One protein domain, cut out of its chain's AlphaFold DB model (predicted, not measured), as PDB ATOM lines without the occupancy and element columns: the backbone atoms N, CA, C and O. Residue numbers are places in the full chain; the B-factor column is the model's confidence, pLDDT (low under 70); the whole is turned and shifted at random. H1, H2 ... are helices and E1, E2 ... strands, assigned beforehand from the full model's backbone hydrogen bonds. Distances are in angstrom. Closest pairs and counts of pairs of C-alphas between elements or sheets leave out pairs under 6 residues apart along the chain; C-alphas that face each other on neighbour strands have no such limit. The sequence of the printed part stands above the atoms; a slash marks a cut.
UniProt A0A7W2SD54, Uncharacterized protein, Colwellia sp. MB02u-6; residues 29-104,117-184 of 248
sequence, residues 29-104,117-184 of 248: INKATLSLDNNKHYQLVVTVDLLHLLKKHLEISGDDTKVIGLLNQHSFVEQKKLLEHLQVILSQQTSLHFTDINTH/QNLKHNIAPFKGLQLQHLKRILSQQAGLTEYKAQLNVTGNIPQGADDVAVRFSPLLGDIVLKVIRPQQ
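What this domain is: This is residues 29 to 104 and 117 to 184 of the 248 residues of an uncharacterized protein of Colwellia sp. MB02u-6 (UniProt A0A7W2SD54). The model is a rod: a twisted sheet of four strands, E5, E2, E1 and E7, with the short helices H1, H2 and H4 clustered toward one end and a small sheet of three strands, E4, E3 and E6, toward the other. The long helix H3 runs lengthwise along one side, from the helix cluster to the small sheet. The printed part has 144 residues, with four named helices and seven named strands in the order E1, E2, H1, H2, H3, E3, E4, H4, E5, E6, E7. The larger sheet is mixed, in the order E5, E2, E1, E7, the smaller all antiparallel, in the order E4, E3, E6, and the class is mixed, helices and strands. The whole is only just compact, close to loose, with a radius of gyration of the C-alphas of 17.2 A and spans of 56 by 25 by 25 A.

How they stand to each other: E1, residues 30 to 37, and E2, residues 41 to 49, form a hairpin; N 33 and O 45, at 2.7 A, are within hydrogen-bond range. On the other side of E2 is E5, residues 148 to 156, antiparallel at 163 degrees, with N 44 and O 153 2.8 A apart. E7, residues 175 to 180, is parallel to E1 at 21 degrees, with N 34 and O 178 2.8 A apart; E5 and E7 are the edge strands. H1, residues 50 to 57, only grazes this sheet, with its residues 50 to 53. H1 touches H2, residues 64 to 73, about perpendicular at 82 degrees; the closest C-alphas, of Lys 55 and Val 67, are 6.5 A apart. H4, residues 131 to 139, only just touches H2, with 3 pairs of C-alphas within 8 A, closest at Ile 68 and Leu 138, 6.2 A. H1 and H4 are near each other. H3, residues 76 to 93, only just touches H4, also with 3 pairs, and with its residues 79 to 83 alone. Their closest C-alphas, of Lys 80 and Leu 131, are 6.1 A apart, at a steep tilt of 65 degrees, opposite ways. In the smaller sheet E3, residues 95 to 100, is the inner strand. E4, residues 119 to 122, is antiparallel to it, with N 121 and O 96 2.8 A apart. E6, residues 161 to 167, is antiparallel to E3 too, with N 97 and O 165 2.8 A apart. E6 is apart from E1, E2 and E5, among others. In H1, H2, H3 and H4 every O i to N i+4 pair is within hydrogen-bond range.

Where its parts are: E1 begins at C-alpha 30, (-62.958, 40.223, 4.648), and is 23.0 A long from first to last C-alpha. E2 measures 26.7 A and E5 26.9 A. H3, the longest helix with 18 residues, measures 26.0 A and ends at C-alpha 93, (-59.769, 26.683, 12.786). H1, H2 and H4 measure 10.3, 14.7 and 12.1 A. E3 and E6 each measure 16.7 A, and E4 9.7 A. E7 measures 15.9 A and ends at C-alpha 180, (-75.929, 42.498, 15.632).

The domain as a whole: The two C-alphas farthest apart are those of Gln 73 and His 104, 56.8 A. Residues 105 to 116 are not printed, and C-alphas 104 and 117 are 10.0 A apart across this cut, in the link from E3 to E4. Of the links that are printed whole, none is long. The mean pLDDT of the printed part is 79.5; 22 residues are under 70, among them 100 to 104, 117 to 121, 141 to 146 and 182 to 184.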
ATOM      1  N   ILE A  29     -60.531  43.750   2.666       65.06
ATOM      2  CA  ILE A  29     -60.661  43.217   4.025       65.06
ATOM      3  C   ILE A  29     -61.949  42.388   4.110       65.06
ATOM      4  O   ILE A  29     -63.051  42.877   3.819       65.06
ATOM      5  N   ASN A  30     -61.823  41.131   4.540       80.19
ATOM      6  CA  ASN A  30     -62.958  40.223   4.648       80.19
ATOM      7  C   ASN A  30     -63.943  40.726   5.712       80.19
ATOM      8  O   ASN A  30     -63.581  41.390   6.686       80.19
ATOM      9  N   LYS A  31     -65.232  40.431   5.535       85.19
ATOM     10  CA  LYS A  31     -66.290  40.959   6.415       85.19
ATOM     11  C   LYS A  31     -67.007  39.820   7.107       85.19
ATOM     12  O   LYS A  31     -67.464  38.895   6.449       85.19
ATOM     13  N   ALA A  32     -67.175  39.909   8.418       86.12
ATOM     14  CA  ALA A  32     -67.971  38.973   9.193       86.12
ATOM     15  C   ALA A  32     -69.126  39.688   9.891       86.12
ATOM     16  O   ALA A  32     -69.001  40.824  10.338       86.12
ATOM     17  N   THR A  33     -70.266  39.017   9.997       85.38
ATOM     18  CA  THR A  33     -71.426  39.468  10.760       85.38
ATOM     19  C   THR A  33     -71.850  38.365  11.718       85.38
ATOM     20  O   THR A  33     -72.221  37.280  11.276       85.38
ATOM     21  N   LEU A  34     -71.807  38.646  13.018       84.75
ATOM     22  CA  LEU A  34     -72.338  37.786  14.071       84.75
ATOM     23  C   LEU A  34     -73.684  38.343  14.535       84.75
ATOM     24  O   LEU A  34     -73.746  39.432  15.100       84.75
ATOM     25  N   SER A  35     -74.753  37.592  14.306       83.69
ATOM     26  CA  SER A  35     -76.096  37.896  14.794       83.69
ATOM     27  C   SER A  35     -76.416  37.014  15.995       83.69
ATOM     28  O   SER A  35     -76.254  35.795  15.918       83.69
ATOM     29  N   LEU A  36     -76.853  37.624  17.095       83.31
ATOM     30  CA  LEU A  36     -77.210  36.941  18.341       83.31
ATOM     31  C   LEU A  36     -78.714  37.081  18.570       83.31
ATOM     32  O   LEU A  36     -79.193  38.156  18.920       83.31
ATOM     33  N   ASP A  37     -79.457  36.003  18.346       80.44
ATOM     34  CA  ASP A  37     -80.914  35.993  18.439       80.44
ATOM     35  C   ASP A  37     -81.365  35.555  19.838       80.44
ATOM     36  O   ASP A  37     -81.178  34.399  20.244       80.44
ATOM     37  N   ASN A  38     -81.948  36.509  20.575       70.00
ATOM     38  CA  ASN A  38     -82.621  36.303  21.860       70.00
ATOM     39  C   ASN A  38     -81.817  35.464  22.878       70.00
ATOM     40  O   ASN A  38     -82.395  34.680  23.631       70.00
ATOM     41  N   ASN A  39     -80.485  35.601  22.878       70.69
ATOM     42  CA  ASN A  39     -79.535  34.855  23.718       70.69
ATOM     43  C   ASN A  39     -79.662  33.319  23.624       70.69
ATOM     44  O   ASN A  39     -79.238  32.604  24.529       70.69
ATOM     45  N   LYS A  40     -80.251  32.792  22.543       75.81
ATOM     46  CA  LYS A  40     -80.467  31.347  22.339       75.81
ATOM     47  C   LYS A  40     -79.749  30.812  21.119       75.81
ATOM     48  O   LYS A  40     -79.215  29.707  21.161       75.81
ATOM     49  N   HIS A  41     -79.739  31.584  20.039       84.69
ATOM     50  CA  HIS A  41     -79.157  31.163  18.774       84.69
ATOM     51  C   HIS A  41     -78.179  32.208  18.269       84.69
ATOM     52  O   HIS A  41     -78.359  33.407  18.475       84.69
ATOM     53  N   TYR A  42     -77.141  31.745  17.586       86.44
ATOM     54  CA  TYR A  42     -76.227  32.611  16.866       86.44
ATOM     55  C   TYR A  42     -76.225  32.260  15.381       86.44
ATOM     56  O   TYR A  42     -76.406  31.102  14.989       86.44
ATOM     57  N   GLN A  43     -75.951  33.269  14.565       89.25
ATOM     58  CA  GLN A  43     -75.636  33.125  13.152       89.25
ATOM     59  C   GLN A  43     -74.383  33.939  12.845       89.25
ATOM     60  O   GLN A  43     -74.365  35.151  13.040       89.25
ATOM     61  N   LEU A  44     -73.346  33.281  12.341       87.38
ATOM     62  CA  LEU A  44     -72.130  33.920  11.856       87.38
ATOM     63  C   LEU A  44     -72.079  33.789  10.331       87.38
ATOM     64  O   LEU A  44     -72.118  32.685   9.787       87.38
ATOM     65  N   VAL A  45     -71.998  34.933   9.659       90.06
ATOM     66  CA  VAL A  45     -71.873  35.062   8.204       90.06
ATOM     67  C   VAL A  45     -70.526  35.703   7.899       90.06
ATOM     68  O   VAL A  45     -70.276  36.816   8.350       90.06
ATOM     69  N   VAL A  46     -69.665  35.039   7.136       87.69
ATOM     70  CA  VAL A  46     -68.353  35.552   6.720       87.69
ATOM     71  C   VAL A  46     -68.336  35.682   5.202       87.69
ATOM     72  O   VAL A  46     -68.543  34.708   4.489       87.69
ATOM     73  N   THR A  47     -68.112  36.889   4.701       87.38
ATOM     74  CA  THR A  47     -67.923  37.178   3.278       87.38
ATOM     75  C   THR A  47     -66.432  37.221   2.984       87.38
ATOM     76  O   THR A  47     -65.714  38.001   3.614       87.38
ATOM     77  N   VAL A  48     -65.993  36.380   2.050       86.31
ATOM     78  CA  VAL A  48     -64.581  36.159   1.722       86.31
ATOM     79  C   VAL A  48     -64.337  36.237   0.227       86.31
ATOM     80  O   VAL A  48     -65.201  35.823  -0.544       86.31
ATOM     81  N   ASP A  49     -63.153  36.676  -0.188       85.75
ATOM     82  CA  ASP A  49     -62.678  36.419  -1.549       85.75
ATOM     83  C   ASP A  49     -62.286  34.938  -1.697       85.75
ATOM     84  O   ASP A  49     -61.348  34.447  -1.058       85.75
ATOM     85  N   LEU A  50     -63.030  34.201  -2.525       85.00
ATOM     86  CA  LEU A  50     -62.823  32.767  -2.717       85.00
ATOM     87  C   LEU A  50     -61.489  32.461  -3.403       85.00
ATOM     88  O   LEU A  50     -60.874  31.435  -3.105       85.00
ATOM     89  N   LEU A  51     -61.041  33.314  -4.323       85.31
ATOM     90  CA  LEU A  51     -59.821  33.069  -5.080       85.31
ATOM     91  C   LEU A  51     -58.589  33.342  -4.219       85.31
ATOM     92  O   LEU A  51     -57.663  32.527  -4.205       85.31
ATOM     93  N   HIS A  52     -58.620  34.410  -3.421       83.19
ATOM     94  CA  HIS A  52     -57.591  34.691  -2.422       83.19
ATOM     95  C   HIS A  52     -57.519  33.589  -1.353       83.19
ATOM     96  O   HIS A  52     -56.438  33.117  -0.995       83.19
ATOM     97  N   LEU A  53     -58.674  33.111  -0.888       85.81
ATOM     98  CA  LEU A  53     -58.752  31.996   0.053       85.81
ATOM     99  C   LEU A  53     -58.141  30.709  -0.530       85.81
ATOM    100  O   LEU A  53     -57.374  30.023   0.149       85.81
ATOM    101  N   LEU A  54     -58.444  30.388  -1.793       86.81
ATOM    102  CA  LEU A  54     -57.889  29.218  -2.481       86.81
ATOM    103  C   LEU A  54     -56.387  29.358  -2.740       86.81
ATOM    104  O   LEU A  54     -55.656  28.390  -2.535       86.81
ATOM    105  N   LYS A  55     -55.909  30.551  -3.113       86.94
ATOM    106  CA  LYS A  55     -54.473  30.864  -3.210       86.94
ATOM    107  C   LYS A  55     -53.742  30.536  -1.920       86.94
ATOM    108  O   LYS A  55     -52.734  29.837  -1.948       86.94
ATOM    109  N   LYS A  56     -54.278  31.012  -0.796       85.56
ATOM    110  CA  LYS A  56     -53.677  30.816   0.523       85.56
ATOM    111  C   LYS A  56     -53.731  29.360   0.975       85.56
ATOM    112  O   LYS A  56     -52.774  28.883   1.569       85.56
ATOM    113  N   HIS A  57     -54.812  28.643   0.667       87.62
ATOM    114  CA  HIS A  57     -54.929  27.218   0.987       87.62
ATOM    115  C   HIS A  57     -53.985  26.333   0.157       87.62
ATOM    116  O   HIS A  57     -53.451  25.365   0.683       87.62
ATOM    117  N   LEU A  58     -53.792  26.660  -1.123       86.19
ATOM    118  CA  LEU A  58     -52.931  25.915  -2.049       86.19
ATOM    119  C   LEU A  58     -51.476  26.416  -2.062       86.19
ATOM    120  O   LEU A  58     -50.680  25.931  -2.860       86.19
ATOM    121  N   GLU A  59     -51.149  27.404  -1.225       84.75
ATOM    122  CA  GLU A  59     -49.827  28.041  -1.136       84.75
ATOM    123  C   GLU A  59     -49.325  28.621  -2.477       84.75
ATOM    124  O   GLU A  59     -48.127  28.696  -2.755       84.75
ATOM    125  N   ILE A  60     -50.248  29.079  -3.330       81.44
ATOM    126  CA  ILE A  60     -49.920  29.629  -4.649       81.44
ATOM    127  C   ILE A  60     -49.670  31.130  -4.529       81.44
ATOM    128  O   ILE A  60     -50.571  31.910  -4.221       81.44
ATOM    129  N   SER A  61     -48.444  31.540  -4.849       74.88
ATOM    130  CA  SER A  61     -48.044  32.947  -4.887       74.88
ATOM    131  C   SER A  61     -48.155  33.540  -6.299       74.88
ATOM    132  O   SER A  61     -47.739  32.927  -7.290       74.88
ATOM    133  N   GLY A  62     -48.670  34.769  -6.394       72.06
ATOM    134  CA  GLY A  62     -48.738  35.550  -7.634       72.06
ATOM    135  C   GLY A  62     -50.160  35.792  -8.151       72.06
ATOM    136  O   GLY A  62     -51.099  35.947  -7.374       72.06
ATOM    137  N   ASP A  63     -50.295  35.870  -9.476       76.56
ATOM    138  CA  ASP A  63     -51.520  36.278 -10.171       76.56
ATOM    139  C   ASP A  63     -52.668  35.251 -10.069       76.56
ATOM    140  O   ASP A  63     -52.456  34.039  -9.965       76.56
ATOM    141  N   ASP A  64     -53.900  35.759 -10.086       75.12
ATOM    142  CA  ASP A  64     -55.168  35.015 -10.064       75.12
ATOM    143  C   ASP A  64     -55.250  33.980 -11.191       75.12
ATOM    144  O   ASP A  64     -55.752  32.869 -10.998       75.12
ATOM    145  N   THR A  65     -54.653  34.297 -12.338       78.50
ATOM    146  CA  THR A  65     -54.597  33.424 -13.517       78.50
ATOM    147  C   THR A  65     -53.953  32.065 -13.243       78.50
ATOM    148  O   THR A  65     -54.405  31.060 -13.794       78.50
ATOM    149  N   LYS A  66     -52.952  31.989 -12.356       80.00
ATOM    150  CA  LYS A  66     -52.293  30.718 -12.005       80.00
ATOM    151  C   LYS A  66     -53.236  29.782 -11.257       80.00
ATOM    152  O   LYS A  66     -53.282  28.589 -11.548       80.00
ATOM    153  N   VAL A  67     -54.005  30.327 -10.317       82.25
ATOM    154  CA  VAL A  67     -54.966  29.544  -9.530       82.25
ATOM    155  C   VAL A  67     -56.153  29.134 -10.381       82.25
ATOM    156  O   VAL A  67     -56.553  27.975 -10.335       82.25
ATOM    157  N   ILE A  68     -56.660  30.034 -11.224       83.69
ATOM    158  CA  ILE A  68     -57.722  29.709 -12.183       83.69
ATOM    159  C   ILE A  68     -57.261  28.602 -13.145       83.69
ATOM    160  O   ILE A  68     -57.997  27.643 -13.371       83.69
ATOM    161  N   GLY A  69     -56.033  28.689 -13.666       82.31
ATOM    162  CA  GLY A  69     -55.451  27.671 -14.541       82.31
ATOM    163  C   GLY A  69     -55.377  26.292 -13.881       82.31
ATOM    164  O   GLY A  69     -55.835  25.312 -14.465       82.31
ATOM    165  N   LEU A  70     -54.882  26.226 -12.642       84.12
ATOM    166  CA  LEU A  70     -54.783  24.976 -11.880       84.12
ATOM    167  C   LEU A  70     -56.175  24.405 -11.556       84.12
ATOM    168  O   LEU A  70     -56.446  23.227 -11.790       84.12
ATOM    169  N   LEU A  71     -57.108  25.249 -11.111       85.88
ATOM    170  CA  LEU A  71     -58.485  24.838 -10.823       85.88
ATOM    171  C   LEU A  71     -59.240  24.355 -12.069       85.88
ATOM    172  O   LEU A  71     -60.126  23.508 -11.942       85.88
ATOM    173  N   ASN A  72     -58.908  24.860 -13.260       85.19
ATOM    174  CA  ASN A  72     -59.491  24.404 -14.523       85.19
ATOM    175  C   ASN A  72     -58.956  23.039 -14.982       85.19
ATOM    176  O   ASN A  72     -59.663  22.336 -15.702       85.19
ATOM    177  N   GLN A  73     -57.754  22.642 -14.556       86.38
ATOM    178  CA  GLN A  73     -57.195  21.314 -14.844       86.38
ATOM    179  C   GLN A  73     -57.815  20.214 -13.974       86.38
ATOM    180  O   GLN A  73     -57.885  19.062 -14.393       86.38
ATOM    181  N   HIS A  74     -58.297  20.561 -12.778       86.56
ATOM    182  CA  HIS A  74     -58.975  19.617 -11.896       86.56
ATOM    183  C   HIS A  74     -60.345  19.198 -12.442       86.56
ATOM    184  O   HIS A  74     -61.156  20.026 -12.877       86.56
ATOM    185  N   SER A  75     -60.658  17.913 -12.314       86.38
ATOM    186  CA  SER A  75     -61.990  17.379 -12.583       86.38
ATOM    187  C   SER A  75     -63.039  17.984 -11.643       86.38
ATOM    188  O   SER A  75     -62.751  18.506 -10.563       86.38
ATOM    189  N   PHE A  76     -64.311  17.879 -12.030       84.12
ATOM    190  CA  PHE A  76     -65.427  18.360 -11.212       84.12
ATOM    191  C   PHE A  76     -65.444  17.739  -9.803       84.12
ATOM    192  O   PHE A  76     -65.741  18.421  -8.822       84.12
ATOM    193  N   VAL A  77     -65.098  16.453  -9.696       87.06
ATOM    194  CA  VAL A  77     -65.059  15.728  -8.419       87.06
ATOM    195  C   VAL A  77     -63.939  16.258  -7.525       87.06
ATOM    196  O   VAL A  77     -64.151  16.437  -6.327       87.06
ATOM    197  N   GLU A  78     -62.772  16.553  -8.092       88.25
ATOM    198  CA  GLU A  78     -61.633  17.106  -7.348       88.25
ATOM    199  C   GLU A  78     -61.913  18.526  -6.864       88.25
ATOM    200  O   GLU A  78     -61.677  18.831  -5.697       88.25
ATOM    201  N   GLN A  79     -62.508  19.370  -7.712       87.19
ATOM    202  CA  GLN A  79     -62.930  20.716  -7.315       87.19
ATOM    203  C   GLN A  79     -63.950  20.667  -6.167       87.19
ATOM    204  O   GLN A  79     -63.856  21.446  -5.220       87.19
ATOM    205  N   LYS A  80     -64.902  19.724  -6.210       89.38
ATOM    206  CA  LYS A  80     -65.866  19.520  -5.122       89.38
ATOM    207  C   LYS A  80     -65.170  19.132  -3.817       89.38
ATOM    208  O   LYS A  80     -65.401  19.775  -2.796       89.38
ATOM    209  N   LYS A  81     -64.304  18.114  -3.864       89.88
ATOM    210  CA  LYS A  81     -63.557  17.635  -2.692       89.88
ATOM    211  C   LYS A  81     -62.685  18.734  -2.088       89.88
ATOM    212  O   LYS A  81     -62.627  18.850  -0.870       89.88
ATOM    213  N   LEU A  82     -62.056  19.559  -2.926       90.00
ATOM    214  CA  LEU A  82     -61.260  20.704  -2.484       90.00
ATOM    215  C   LEU A  82     -62.108  21.708  -1.694       90.00
ATOM    216  O   LEU A  82     -61.713  22.116  -0.605       90.00
ATOM    217  N   LEU A  83     -63.284  22.081  -2.210       90.50
ATOM    218  CA  LEU A  83     -64.179  23.013  -1.518       90.50
ATOM    219  C   LEU A  83     -64.710  22.438  -0.199       90.50
ATOM    220  O   LEU A  83     -64.783  23.162   0.791       90.50
ATOM    221  N   GLU A  84     -65.063  21.154  -0.171       90.31
ATOM    222  CA  GLU A  84     -65.512  20.473   1.051       90.31
ATOM    223  C   GLU A  84     -64.394  20.412   2.099       90.31
ATOM    224  O   GLU A  84     -64.613  20.743   3.264       90.31
ATOM    225  N   HIS A  85     -63.174  20.071   1.685       90.19
ATOM    226  CA  HIS A  85     -62.011  20.056   2.568       90.19
ATOM    227  C   HIS A  85     -61.702  21.449   3.130       90.19
ATOM    228  O   HIS A  85     -61.479  21.604   4.331       90.19
ATOM    229  N   LEU A  86     -61.777  22.479   2.284       89.88
ATOM    230  CA  LEU A  86     -61.595  23.868   2.691       89.88
ATOM    231  C   LEU A  86     -62.650  24.304   3.718       89.88
ATOM    232  O   LEU A  86     -62.299  24.922   4.722       89.88
ATOM    233  N   GLN A  87     -63.925  23.941   3.522       90.19
ATOM    234  CA  GLN A  87     -64.977  24.198   4.515       90.19
ATOM    235  C   GLN A  87     -64.646  23.546   5.862       90.19
ATOM    236  O   GLN A  87     -64.781  24.193   6.903       90.19
ATOM    237  N   VAL A  88     -64.184  22.293   5.858       89.19
ATOM    238  CA  VAL A  88     -63.812  21.572   7.083       89.19
ATOM    239  C   VAL A  88     -62.662  22.273   7.806       89.19
ATOM    240  O   VAL A  88     -62.796  22.563   8.996       89.19
ATOM    241  N   ILE A  89     -61.580  22.616   7.102       89.81
ATOM    242  CA  ILE A  89     -60.420  23.303   7.695       89.81
ATOM    243  C   ILE A  89     -60.832  24.647   8.300       89.81
ATOM    244  O   ILE A  89     -60.504  24.936   9.453       89.81
ATOM    245  N   LEU A  90     -61.584  25.458   7.551       88.94
ATOM    246  CA  LEU A  90     -62.052  26.760   8.026       88.94
ATOM    247  C   LEU A  90     -62.892  26.643   9.297       88.94
ATOM    248  O   LEU A  90     -62.767  27.470  10.200       88.94
ATOM    249  N   SER A  91     -63.719  25.603   9.371       88.06
ATOM    250  CA  SER A  91     -64.594  25.351  10.517       88.06
ATOM    251  C   SER A  91     -63.816  24.871  11.735       88.06
ATOM    252  O   SER A  91     -64.097  25.303  12.844       88.06
ATOM    253  N   GLN A  92     -62.808  24.018  11.545       87.19
ATOM    254  CA  GLN A  92     -61.948  23.534  12.631       87.19
ATOM    255  C   GLN A  92     -61.071  24.642  13.222       87.19
ATOM    256  O   GLN A  92     -60.765  24.635  14.415       87.19
ATOM    257  N   GLN A  93     -60.647  25.587  12.385       85.75
ATOM    258  CA  GLN A  93     -59.769  26.683  12.786       85.75
ATOM    259  C   GLN A  93     -60.523  27.927  13.270       85.75
ATOM    260  O   GLN A  93     -59.890  28.857  13.770       85.75
ATOM    261  N   THR A  94     -61.848  27.950  13.133       85.00
ATOM    262  CA  THR A  94     -62.701  29.022  13.649       85.00
ATOM    263  C   THR A  94     -63.409  28.543  14.915       85.00
ATOM    264  O   THR A  94     -63.961  27.448  14.944       85.00
ATOM    265  N   SER A  95     -63.416  29.343  15.979       82.62
ATOM    266  CA  SER A  95     -64.081  28.981  17.237       82.62
ATOM    267  C   SER A  95     -64.813  30.153  17.873       82.62
ATOM    268  O   SER A  95     -64.407  31.308  17.730       82.62
ATOM    269  N   LEU A  96     -65.881  29.836  18.606       81.38
ATOM    270  CA  LEU A  96     -66.605  30.779  19.452       81.38
ATOM    271  C   LEU A  96     -66.271  30.500  20.913       81.38
ATOM    272  O   LEU A  96     -66.263  29.351  21.348       81.38
ATOM    273  N   HIS A  97     -65.986  31.550  21.668       80.31
ATOM    274  CA  HIS A  97     -65.724  31.479  23.098       80.31
ATOM    275  C   HIS A  97     -66.849  32.202  23.814       80.31
ATOM    276  O   HIS A  97     -67.069  33.378  23.536       80.31
ATOM    277  N   PHE A  98     -67.561  31.488  24.681       78.81
ATOM    278  CA  PHE A  98     -68.633  32.044  25.499       78.81
ATOM    279  C   PHE A  98     -68.187  32.122  26.960       78.81
ATOM    280  O   PHE A  98     -67.572  31.170  27.454       78.81
ATOM    281  N   THR A  99     -68.533  33.218  27.633       72.62
ATOM    282  CA  THR A  99     -68.201  33.466  29.047       72.62
ATOM    283  C   THR A  99     -69.478  33.758  29.845       72.62
ATOM    284  O   THR A  99     -70.364  34.456  29.351       72.62
ATOM    285  N   ASP A 100     -69.582  33.196  31.056       69.00
ATOM    286  CA  ASP A 100     -70.750  33.288  31.958       69.00
ATOM    287  C   ASP A 100     -70.462  34.207  33.161       69.00
ATOM    288  O   ASP A 100     -69.477  33.997  33.877       69.00
ATOM    289  N   ILE A 101     -71.331  35.188  33.437       57.34
ATOM    290  CA  ILE A 101     -71.211  36.105  34.591       57.34
ATOM    291  C   ILE A 101     -71.369  35.426  35.960       57.34
ATOM    292  O   ILE A 101     -70.927  35.973  36.971       57.34
ATOM    293  N   ASN A 102     -71.985  34.247  36.053       53.75
ATOM    294  CA  ASN A 102     -72.209  33.563  37.333       53.75
ATOM    295  C   ASN A 102     -70.914  32.989  37.934       53.75
ATOM    296  O   ASN A 102     -70.875  32.690  39.129       53.75
ATOM    297  N   THR A 103     -69.828  32.918  37.152       51.22
ATOM    298  CA  THR A 103     -68.471  32.700  37.690       51.22
ATOM    299  C   THR A 103     -67.913  33.921  38.423       51.22
ATOM    300  O   THR A 103     -67.090  33.758  39.317       51.22
ATOM    301  N   HIS A 104     -68.403  35.133  38.137       44.56
ATOM    302  CA  HIS A 104     -67.966  36.356  38.820       44.56
ATOM    303  C   HIS A 104     -68.691  36.602  40.155       44.56
ATOM    304  O   HIS A 104     -68.185  37.343  40.990       44.56
ATOM    305  N   GLN A 117     -64.338  30.389  33.377       54.69
ATOM    306  CA  GLN A 117     -64.725  29.219  32.587       54.69
ATOM    307  C   GLN A 117     -65.045  29.662  31.153       54.69
ATOM    308  O   GLN A 117     -66.198  29.766  30.748       54.69
ATOM    309  N   ASN A 118     -63.997  29.943  30.379       56.44
ATOM    310  CA  ASN A 118     -64.084  30.204  28.950       56.44
ATOM    311  C   ASN A 118     -64.515  28.912  28.237       56.44
ATOM    312  O   ASN A 118     -63.697  28.023  27.973       56.44
ATOM    313  N   LEU A 119     -65.802  28.787  27.906       64.00
ATOM    314  CA  LEU A 119     -66.319  27.623  27.194       64.00
ATOM    315  C   LEU A 119     -66.028  27.769  25.699       64.00
ATOM    316  O   LEU A 119     -66.807  28.360  24.939       64.00
ATOM    317  N   LYS A 120     -64.899  27.205  25.259       67.00
ATOM    318  CA  LYS A 120     -64.577  27.099  23.833       67.00
ATOM    319  C   LYS A 120     -65.570  26.160  23.149       67.00
ATOM    320  O   LYS A 120     -65.578  24.957  23.400       67.00
ATOM    321  N   HIS A 121     -66.345  26.711  22.228       68.06
ATOM    322  CA  HIS A 121     -67.254  25.974  21.369       68.06
ATOM    323  C   HIS A 121     -66.710  25.941  19.942       68.06
ATOM    324  O   HIS A 121     -66.487  26.972  19.299       68.06
ATOM    325  N   ASN A 122     -66.507  24.725  19.437       72.06
ATOM    326  CA  ASN A 122     -66.265  24.527  18.016       72.06
ATOM    327  C   ASN A 122     -67.558  24.840  17.266       72.06
ATOM    328  O   ASN A 122     -68.643  24.406  17.661       72.06
ATOM    329  N   ILE A 123     -67.437  25.615  16.196       77.62
ATOM    330  CA  ILE A 123     -68.588  25.940  15.366       77.62
ATOM    331  C   ILE A 123     -68.983  24.723  14.524       77.62
ATOM    332  O   ILE A 123     -68.163  23.849  14.230       77.62
ATOM    333  N   ALA A 124     -70.249  24.666  14.116       82.75
ATOM    334  CA  ALA A 124     -70.663  23.704  13.102       82.75
ATOM    335  C   ALA A 124     -69.919  23.968  11.772       82.75
ATOM    336  O   ALA A 124     -69.435  25.081  11.549       82.75
ATOM    337  N   PRO A 125     -69.834  22.978  10.863       84.19
ATOM    338  CA  PRO A 125     -69.207  23.187   9.568       84.19
ATOM    339  C   PRO A 125     -69.830  24.365   8.809       84.19
ATOM    340  O   PRO A 125     -71.056  24.439   8.667       84.19
ATOM    341  N   PHE A 126     -68.988  25.269   8.312       86.38
ATOM    342  CA  PHE A 126     -69.390  26.365   7.446       86.38
ATOM    343  C   PHE A 126     -70.092  25.836   6.200       86.38
ATOM    344  O   PHE A 126     -69.629  24.905   5.543       86.38
ATOM    345  N   LYS A 127     -71.188  26.492   5.836       86.94
ATOM    346  CA  LYS A 127     -71.934  26.234   4.604       86.94
ATOM    347  C   LYS A 127     -71.801  27.430   3.674       86.94
ATOM    348  O   LYS A 127     -71.815  28.559   4.140       86.94
ATOM    349  N   GLY A 128     -71.745  27.198   2.365       82.06
ATOM    350  CA  GLY A 128     -71.865  28.275   1.373       82.06
ATOM    351  C   GLY A 128     -70.791  28.307   0.287       82.06
ATOM    352  O   GLY A 128     -71.017  28.939  -0.742       82.06
ATOM    353  N   LEU A 129     -69.694  27.543   0.415       82.75
ATOM    354  CA  LEU A 129     -68.805  27.300  -0.734       82.75
ATOM    355  C   LEU A 129     -69.448  26.277  -1.667       82.75
ATOM    356  O   LEU A 129     -69.280  25.070  -1.504       82.75
ATOM    357  N   GLN A 130     -70.233  26.766  -2.620       83.88
ATOM    358  CA  GLN A 130     -70.895  25.933  -3.615       83.88
ATOM    359  C   GLN A 130     -70.055  25.836  -4.886       83.88
ATOM    360  O   GLN A 130     -69.560  26.834  -5.407       83.88
ATOM    361  N   LEU A 131     -69.971  24.631  -5.451       83.88
ATOM    362  CA  LEU A 131     -69.229  24.390  -6.689       83.88
ATOM    363  C   LEU A 131     -69.791  25.170  -7.884       83.88
ATOM    364  O   LEU A 131     -69.036  25.602  -8.747       83.88
ATOM    365  N   GLN A 132     -71.102  25.413  -7.914       83.44
ATOM    366  CA  GLN A 132     -71.733  26.271  -8.923       83.44
ATOM    367  C   GLN A 132     -71.174  27.700  -8.876       83.44
ATOM    368  O   GLN A 132     -70.903  28.300  -9.914       83.44
ATOM    369  N   HIS A 133     -70.941  28.219  -7.668       81.25
ATOM    370  CA  HIS A 133     -70.351  29.535  -7.468       81.25
ATOM    371  C   HIS A 133     -68.890  29.561  -7.937       81.25
ATOM    372  O   HIS A 133     -68.497  30.494  -8.634       81.25
ATOM    373  N   LEU A 134     -68.115  28.509  -7.638       83.75
ATOM    374  CA  LEU A 134     -66.750  28.364  -8.151       83.75
ATOM    375  C   LEU A 134     -66.726  28.294  -9.684       83.75
ATOM    376  O   LEU A 134     -65.942  28.995 -10.308       83.75
ATOM    377  N   LYS A 135     -67.609  27.509 -10.316       84.44
ATOM    378  CA  LYS A 135     -67.685  27.423 -11.785       84.44
ATOM    379  C   LYS A 135     -68.003  28.765 -12.429       84.44
ATOM    380  O   LYS A 135     -67.380  29.107 -13.428       84.44
ATOM    381  N   ARG A 136     -68.912  29.537 -11.831       82.00
ATOM    382  CA  ARG A 136     -69.210  30.902 -12.271       82.00
ATOM    383  C   ARG A 136     -67.953  31.772 -12.242       82.00
ATOM    384  O   ARG A 136     -67.646  32.385 -13.256       82.00
ATOM    385  N   ILE A 137     -67.200  31.743 -11.141       79.38
ATOM    386  CA  ILE A 137     -65.932  32.479 -11.009       79.38
ATOM    387  C   ILE A 137     -64.908  32.032 -12.063       79.38
ATOM    388  O   ILE A 137     -64.322  32.872 -12.734       79.38
ATOM    389  N   LEU A 138     -64.736  30.722 -12.264       79.88
ATOM    390  CA  LEU A 138     -63.783  30.176 -13.242       79.88
ATOM    391  C   LEU A 138     -64.165  30.481 -14.700       79.88
ATOM    392  O   LEU A 138     -63.293  30.533 -15.562       79.88
ATOM    393  N   SER A 139     -65.461  30.656 -14.982       77.75
ATOM    394  CA  SER A 139     -65.975  31.011 -16.312       77.75
ATOM    395  C   SER A 139     -65.936  32.511 -16.620       77.75
ATOM    396  O   SER A 139     -66.092  32.897 -17.777       77.75
ATOM    397  N   GLN A 140     -65.766  33.365 -15.607       71.56
ATOM    398  CA  GLN A 140     -65.710  34.814 -15.781       71.56
ATOM    399  C   GLN A 140     -64.323  35.235 -16.281       71.56
ATOM    400  O   GLN A 140     -63.302  34.726 -15.824       71.56
ATOM    401  N   GLN A 141     -64.276  36.177 -17.229       56.59
ATOM    402  CA  GLN A 141     -63.012  36.756 -17.688       56.59
ATOM    403  C   GLN A 141     -62.294  37.437 -16.516       56.59
ATOM    404  O   GLN A 141     -62.906  38.188 -15.752       56.59
ATOM    405  N   ALA A 142     -60.998  37.145 -16.372       55.16
ATOM    406  CA  ALA A 142     -60.151  37.695 -15.321       55.16
ATOM    407  C   ALA A 142     -60.226  39.234 -15.321       55.16
ATOM    408  O   ALA A 142     -60.015  39.861 -16.359       55.16
ATOM    409  N   GLY A 143     -60.545  39.825 -14.165       50.97
ATOM    410  CA  GLY A 143     -60.492  41.277 -13.953       50.97
ATOM    411  C   GLY A 143     -61.822  42.042 -13.902       50.97
ATOM    412  O   GLY A 143     -61.776  43.263 -13.792       50.97
ATOM    413  N   LEU A 144     -62.994  41.386 -13.967       49.22
ATOM    414  CA  LEU A 144     -64.292  42.092 -14.044       49.22
ATOM    415  C   LEU A 144     -65.234  41.957 -12.832       49.22
ATOM    416  O   LEU A 144     -66.246  42.656 -12.796       49.22
ATOM    417  N   THR A 145     -64.950  41.122 -11.828       53.75
ATOM    418  CA  THR A 145     -65.884  40.915 -10.701       53.75
ATOM    419  C   THR A 145     -65.194  40.525  -9.403       53.75
ATOM    420  O   THR A 145     -64.311  39.677  -9.410       53.75
ATOM    421  N   GLU A 146     -65.678  41.081  -8.289       64.56
ATOM    422  CA  GLU A 146     -65.330  40.660  -6.928       64.56
ATOM    423  C   GLU A 146     -65.661  39.168  -6.726       64.56
ATOM    424  O   GLU A 146     -66.817  38.747  -6.872       64.56
ATOM    425  N   TYR A 147     -64.668  38.354  -6.362       76.25
ATOM    426  CA  TYR A 147     -64.800  36.900  -6.195       76.25
ATOM    427  C   TYR A 147     -65.391  36.511  -4.829       76.25
ATOM    428  O   TYR A 147     -64.925  35.585  -4.164       76.25
ATOM    429  N   LYS A 148     -66.428  37.231  -4.381       84.75
ATOM    430  CA  LYS A 148     -66.964  37.119  -3.017       84.75
ATOM    431  C   LYS A 148     -67.875  35.905  -2.833       84.75
ATOM    432  O   LYS A 148     -68.897  35.763  -3.505       84.75
ATOM    433  N   ALA A 149     -67.548  35.079  -1.845       85.81
ATOM    434  CA  ALA A 149     -68.350  33.965  -1.357       85.81
ATOM    435  C   ALA A 149     -68.809  34.217   0.088       85.81
ATOM    436  O   ALA A 149     -68.112  34.859   0.870       85.81
ATOM    437  N   GLN A 150     -69.981  33.693   0.451       88.88
ATOM    438  CA  GLN A 150     -70.517  33.780   1.811       88.88
ATOM    439  C   GLN A 150     -70.440  32.422   2.504       88.88
ATOM    440  O   GLN A 150     -70.902  31.413   1.972       88.88
ATOM    441  N   LEU A 151     -69.867  32.417   3.701       88.62
ATOM    442  CA  LEU A 151     -69.763  31.288   4.611       88.62
ATOM    443  C   LEU A 151     -70.712  31.516   5.780       88.62
ATOM    444  O   LEU A 151     -70.598  32.508   6.490       88.62
ATOM    445  N   ASN A 152     -71.617  30.579   6.008       91.19
ATOM    446  CA  ASN A 152     -72.659  30.681   7.014       91.19
ATOM    447  C   ASN A 152     -72.520  29.549   8.023       91.19
ATOM    448  O   ASN A 152     -72.388  28.381   7.646       91.19
ATOM    449  N   VAL A 153     -72.616  29.890   9.301       90.56
ATOM    450  CA  VAL A 153     -72.733  28.925  10.389       90.56
ATOM    451  C   VAL A 153     -73.767  29.402  11.397       90.56
ATOM    452  O   VAL A 153     -73.887  30.590  11.682       90.56
ATOM    453  N   THR A 154     -74.535  28.459  11.923       89.06
ATOM    454  CA  THR A 154     -75.570  28.699  12.927       89.06
ATOM    455  C   THR A 154     -75.411  27.704  14.059       89.06
ATOM    456  O   THR A 154     -75.062  26.546  13.811       89.06
ATOM    457  N   GLY A 155     -75.729  28.116  15.276       86.50
ATOM    458  CA  GLY A 155     -75.718  27.221  16.425       86.50
ATOM    459  C   GLY A 155     -76.436  27.812  17.626       86.50
ATOM    460  O   GLY A 155     -77.065  28.867  17.539       86.50
ATOM    461  N   ASN A 156     -76.341  27.107  18.749       85.50
ATOM    462  CA  ASN A 156     -76.970  27.513  19.999       85.50
ATOM    463  C   ASN A 156     -75.965  28.243  20.888       85.50
ATOM    464  O   ASN A 156     -74.785  27.892  20.921       85.50
ATOM    465  N   ILE A 157     -76.456  29.247  21.606       82.94
ATOM    466  CA  ILE A 157     -75.719  29.949  22.652       82.94
ATOM    467  C   ILE A 157     -75.913  29.149  23.954       82.94
ATOM    468  O   ILE A 157     -77.057  28.807  24.278       82.94
ATOM    469  N   PRO A 158     -74.837  28.799  24.682       77.94
ATOM    470  CA  PRO A 158     -74.946  28.137  25.978       77.94
ATOM    471  C   PRO A 158     -75.792  28.953  26.962       77.94
ATOM    472  O   PRO A 158     -75.748  30.183  26.960       77.94
ATOM    473  N   GLN A 159     -76.559  28.276  27.819       72.94
ATOM    474  CA  GLN A 159     -77.328  28.962  28.859       72.94
ATOM    475  C   GLN A 159     -76.378  29.676  29.827       72.94
ATOM    476  O   GLN A 159     -75.406  29.075  30.270       72.94
ATOM    477  N   GLY A 160     -76.673  30.939  30.145       65.75
ATOM    478  CA  GLY A 160     -75.847  31.759  31.039       65.75
ATOM    479  C   GLY A 160     -74.673  32.472  30.363       65.75
ATOM    480  O   GLY A 160     -73.928  33.154  31.045       65.75
ATOM    481  N   ALA A 161     -74.493  32.350  29.044       71.56
ATOM    482  CA  ALA A 161     -73.465  33.110  28.336       71.56
ATOM    483  C   ALA A 161     -73.877  34.578  28.144       71.56
ATOM    484  O   ALA A 161     -74.926  34.856  27.556       71.56
ATOM    485  N   ASP A 162     -73.011  35.500  28.557       69.81
ATOM    486  CA  ASP A 162     -73.217  36.947  28.401       69.81
ATOM    487  C   ASP A 162     -72.275  37.563  27.371       69.81
ATOM    488  O   ASP A 162     -72.670  38.455  26.613       69.81
ATOM    489  N   ASP A 163     -71.058  37.025  27.288       74.12
ATOM    490  CA  ASP A 163     -70.035  37.479  26.361       74.12
ATOM    491  C   ASP A 163     -69.692  36.407  25.333       74.12
ATOM    492  O   ASP A 163     -69.727  35.201  25.599       74.12
ATOM    493  N   VAL A 164     -69.353  36.870  24.129       80.19
ATOM    494  CA  VAL A 164     -68.922  36.022  23.024       80.19
ATOM    495  C   VAL A 164     -67.735  36.640  22.300       80.19
ATOM    496  O   VAL A 164     -67.781  37.792  21.867       80.19
ATOM    497  N   ALA A 165     -66.689  35.845  22.110       81.25
ATOM    498  CA  ALA A 165     -65.552  36.176  21.266       81.25
ATOM    499  C   ALA A 165     -65.454  35.191  20.097       81.25
ATOM    500  O   ALA A 165     -65.728  33.998  20.238       81.25
ATOM    501  N   VAL A 166     -65.044  35.690  18.930       83.06
ATOM    502  CA  VAL A 166     -64.846  34.882  17.722       83.06
ATOM    503  C   VAL A 166     -63.365  34.842  17.396       83.06
ATOM    504  O   VAL A 166     -62.733  35.885  17.234       83.06
ATOM    505  N   ARG A 167     -62.816  33.640  17.250       85.88
ATOM    506  CA  ARG A 167     -61.492  33.430  16.669       85.88
ATOM    507  C   ARG A 167     -61.672  32.891  15.261       85.88
ATOM    508  O   ARG A 167     -62.255  31.826  15.100       85.88
ATOM    509  N   PHE A 168     -61.167  33.606  14.265       86.25
ATOM    510  CA  PHE A 168     -61.237  33.195  12.863       86.25
ATOM    511  C   PHE A 168     -60.038  32.341  12.445       86.25
ATOM    512  O   PHE A 168     -58.950  32.447  13.018       86.25
ATOM    513  N   SER A 169     -60.237  31.513  11.416       84.38
ATOM    514  CA  SER A 169     -59.142  30.805  10.750       84.38
ATOM    515  C   SER A 169     -58.114  31.797  10.188       84.38
ATOM    516  O   SER A 169     -58.506  32.746   9.503       84.38
ATOM    517  N   PRO A 170     -56.801  31.544  10.358       82.75
ATOM    518  CA  PRO A 170     -55.755  32.346   9.727       82.75
ATOM    519  C   PRO A 170     -55.872  32.413   8.199       82.75
ATOM    520  O   PRO A 170     -55.396  33.372   7.597       82.75
ATOM    521  N   LEU A 171     -56.512  31.424   7.559       84.31
ATOM    522  CA  LEU A 171     -56.745  31.401   6.110       84.31
ATOM    523  C   LEU A 171     -57.673  32.524   5.645       84.31
ATOM    524  O   LEU A 171     -57.567  32.962   4.505       84.31
ATOM    525  N   LEU A 172     -58.538  33.020   6.529       81.94
ATOM    526  CA  LEU A 172     -59.445  34.122   6.228       81.94
ATOM    527  C   LEU A 172     -58.748  35.490   6.271       81.94
ATOM    528  O   LEU A 172     -59.358  36.474   5.878       81.94
ATOM    529  N   GLY A 173     -57.489  35.565   6.717       77.06
ATOM    530  CA  GLY A 173     -56.758  36.831   6.800       77.06
ATOM    531  C   GLY A 173     -57.436  37.839   7.729       77.06
ATOM    532  O   GLY A 173     -58.046  37.453   8.729       77.06
ATOM    533  N   ASP A 174     -57.318  39.119   7.391       76.25
ATOM    534  CA  ASP A 174     -57.908  40.200   8.173       76.25
ATOM    535  C   ASP A 174     -59.424  40.260   7.969       76.25
ATOM    536  O   ASP A 174     -59.924  40.267   6.839       76.25
ATOM    537  N   ILE A 175     -60.163  40.293   9.081       80.00
ATOM    538  CA  ILE A 175     -61.626  40.309   9.094       80.00
ATOM    539  C   ILE A 175     -62.144  41.473   9.936       80.00
ATOM    540  O   ILE A 175     -61.788  41.621  11.103       80.00
ATOM    541  N   VAL A 176     -63.093  42.225   9.381       82.12
ATOM    542  CA  VAL A 176     -63.925  43.169  10.138       82.12
ATOM    543  C   VAL A 176     -65.176  42.449  10.634       82.12
ATOM    544  O   VAL A 176     -66.030  42.059   9.835       82.12
ATOM    545  N   LEU A 177     -65.304  42.290  11.953       80.81
ATOM    546  CA  LEU A 177     -66.473  41.686  12.593       80.81
ATOM    547  C   LEU A 177     -67.508  42.748  12.992       80.81
ATOM    548  O   LEU A 177     -67.244  43.620  13.814       80.81
ATOM    549  N   LYS A 178     -68.724  42.613  12.466       81.81
ATOM    550  CA  LYS A 178     -69.916  43.355  12.886       81.81
ATOM    551  C   LYS A 178     -70.789  42.475  13.779       81.81
ATOM    552  O   LYS A 178     -71.139  41.365  13.390       81.81
ATOM    553  N   VAL A 179     -71.195  42.974  14.944       80.44
ATOM    554  CA  VAL A 179     -72.095  42.250  15.859       80.44
ATOM    555  C   VAL A 179     -73.483  42.887  15.839       80.44
ATOM    556  O   VAL A 179     -73.610  44.105  15.956       80.44
ATOM    557  N   ILE A 180     -74.526  42.072  15.677       80.00
ATOM    558  CA  ILE A 180     -75.929  42.498  15.632       80.00
ATOM    559  C   ILE A 180     -76.704  41.770  16.736       80.00
ATOM    560  O   ILE A 180     -76.679  40.543  16.817       80.00
ATOM    561  N   ARG A 181     -77.417  42.528  17.577       75.88
ATOM    562  CA  ARG A 181     -78.284  42.003  18.646       75.88
ATOM    563  C   ARG A 181     -79.723  42.495  18.440       75.88
ATOM    564  O   ARG A 181     -80.041  43.599  18.884       75.88
ATOM    565  N   PRO A 182     -80.593  41.745  17.745       60.72
ATOM    566  CA  PRO A 182     -82.013  42.069  17.693       60.72
ATOM    567  C   PRO A 182     -82.640  41.943  19.092       60.72
ATOM    568  O   PRO A 182     -82.739  40.853  19.644       60.72
ATOM    569  N   GLN A 183     -83.083  43.060  19.676       55.09
ATOM    570  CA  GLN A 183     -83.920  43.048  20.877       55.09
ATOM    571  C   GLN A 183     -85.374  42.799  20.457       55.09
ATOM    572  O   GLN A 183     -86.030  43.703  19.942       55.09
ATOM    573  N   GLN A 184     -85.893  41.587  20.656       51.84
ATOM    574  CA  GLN A 184     -87.318  41.312  20.466       51.84
ATOM    575  C   GLN A 184     -88.026  41.325  21.826       51.84
ATOM    576  O   GLN A 184     -87.852  40.426  22.646       51.84
TER     577      GLN A 184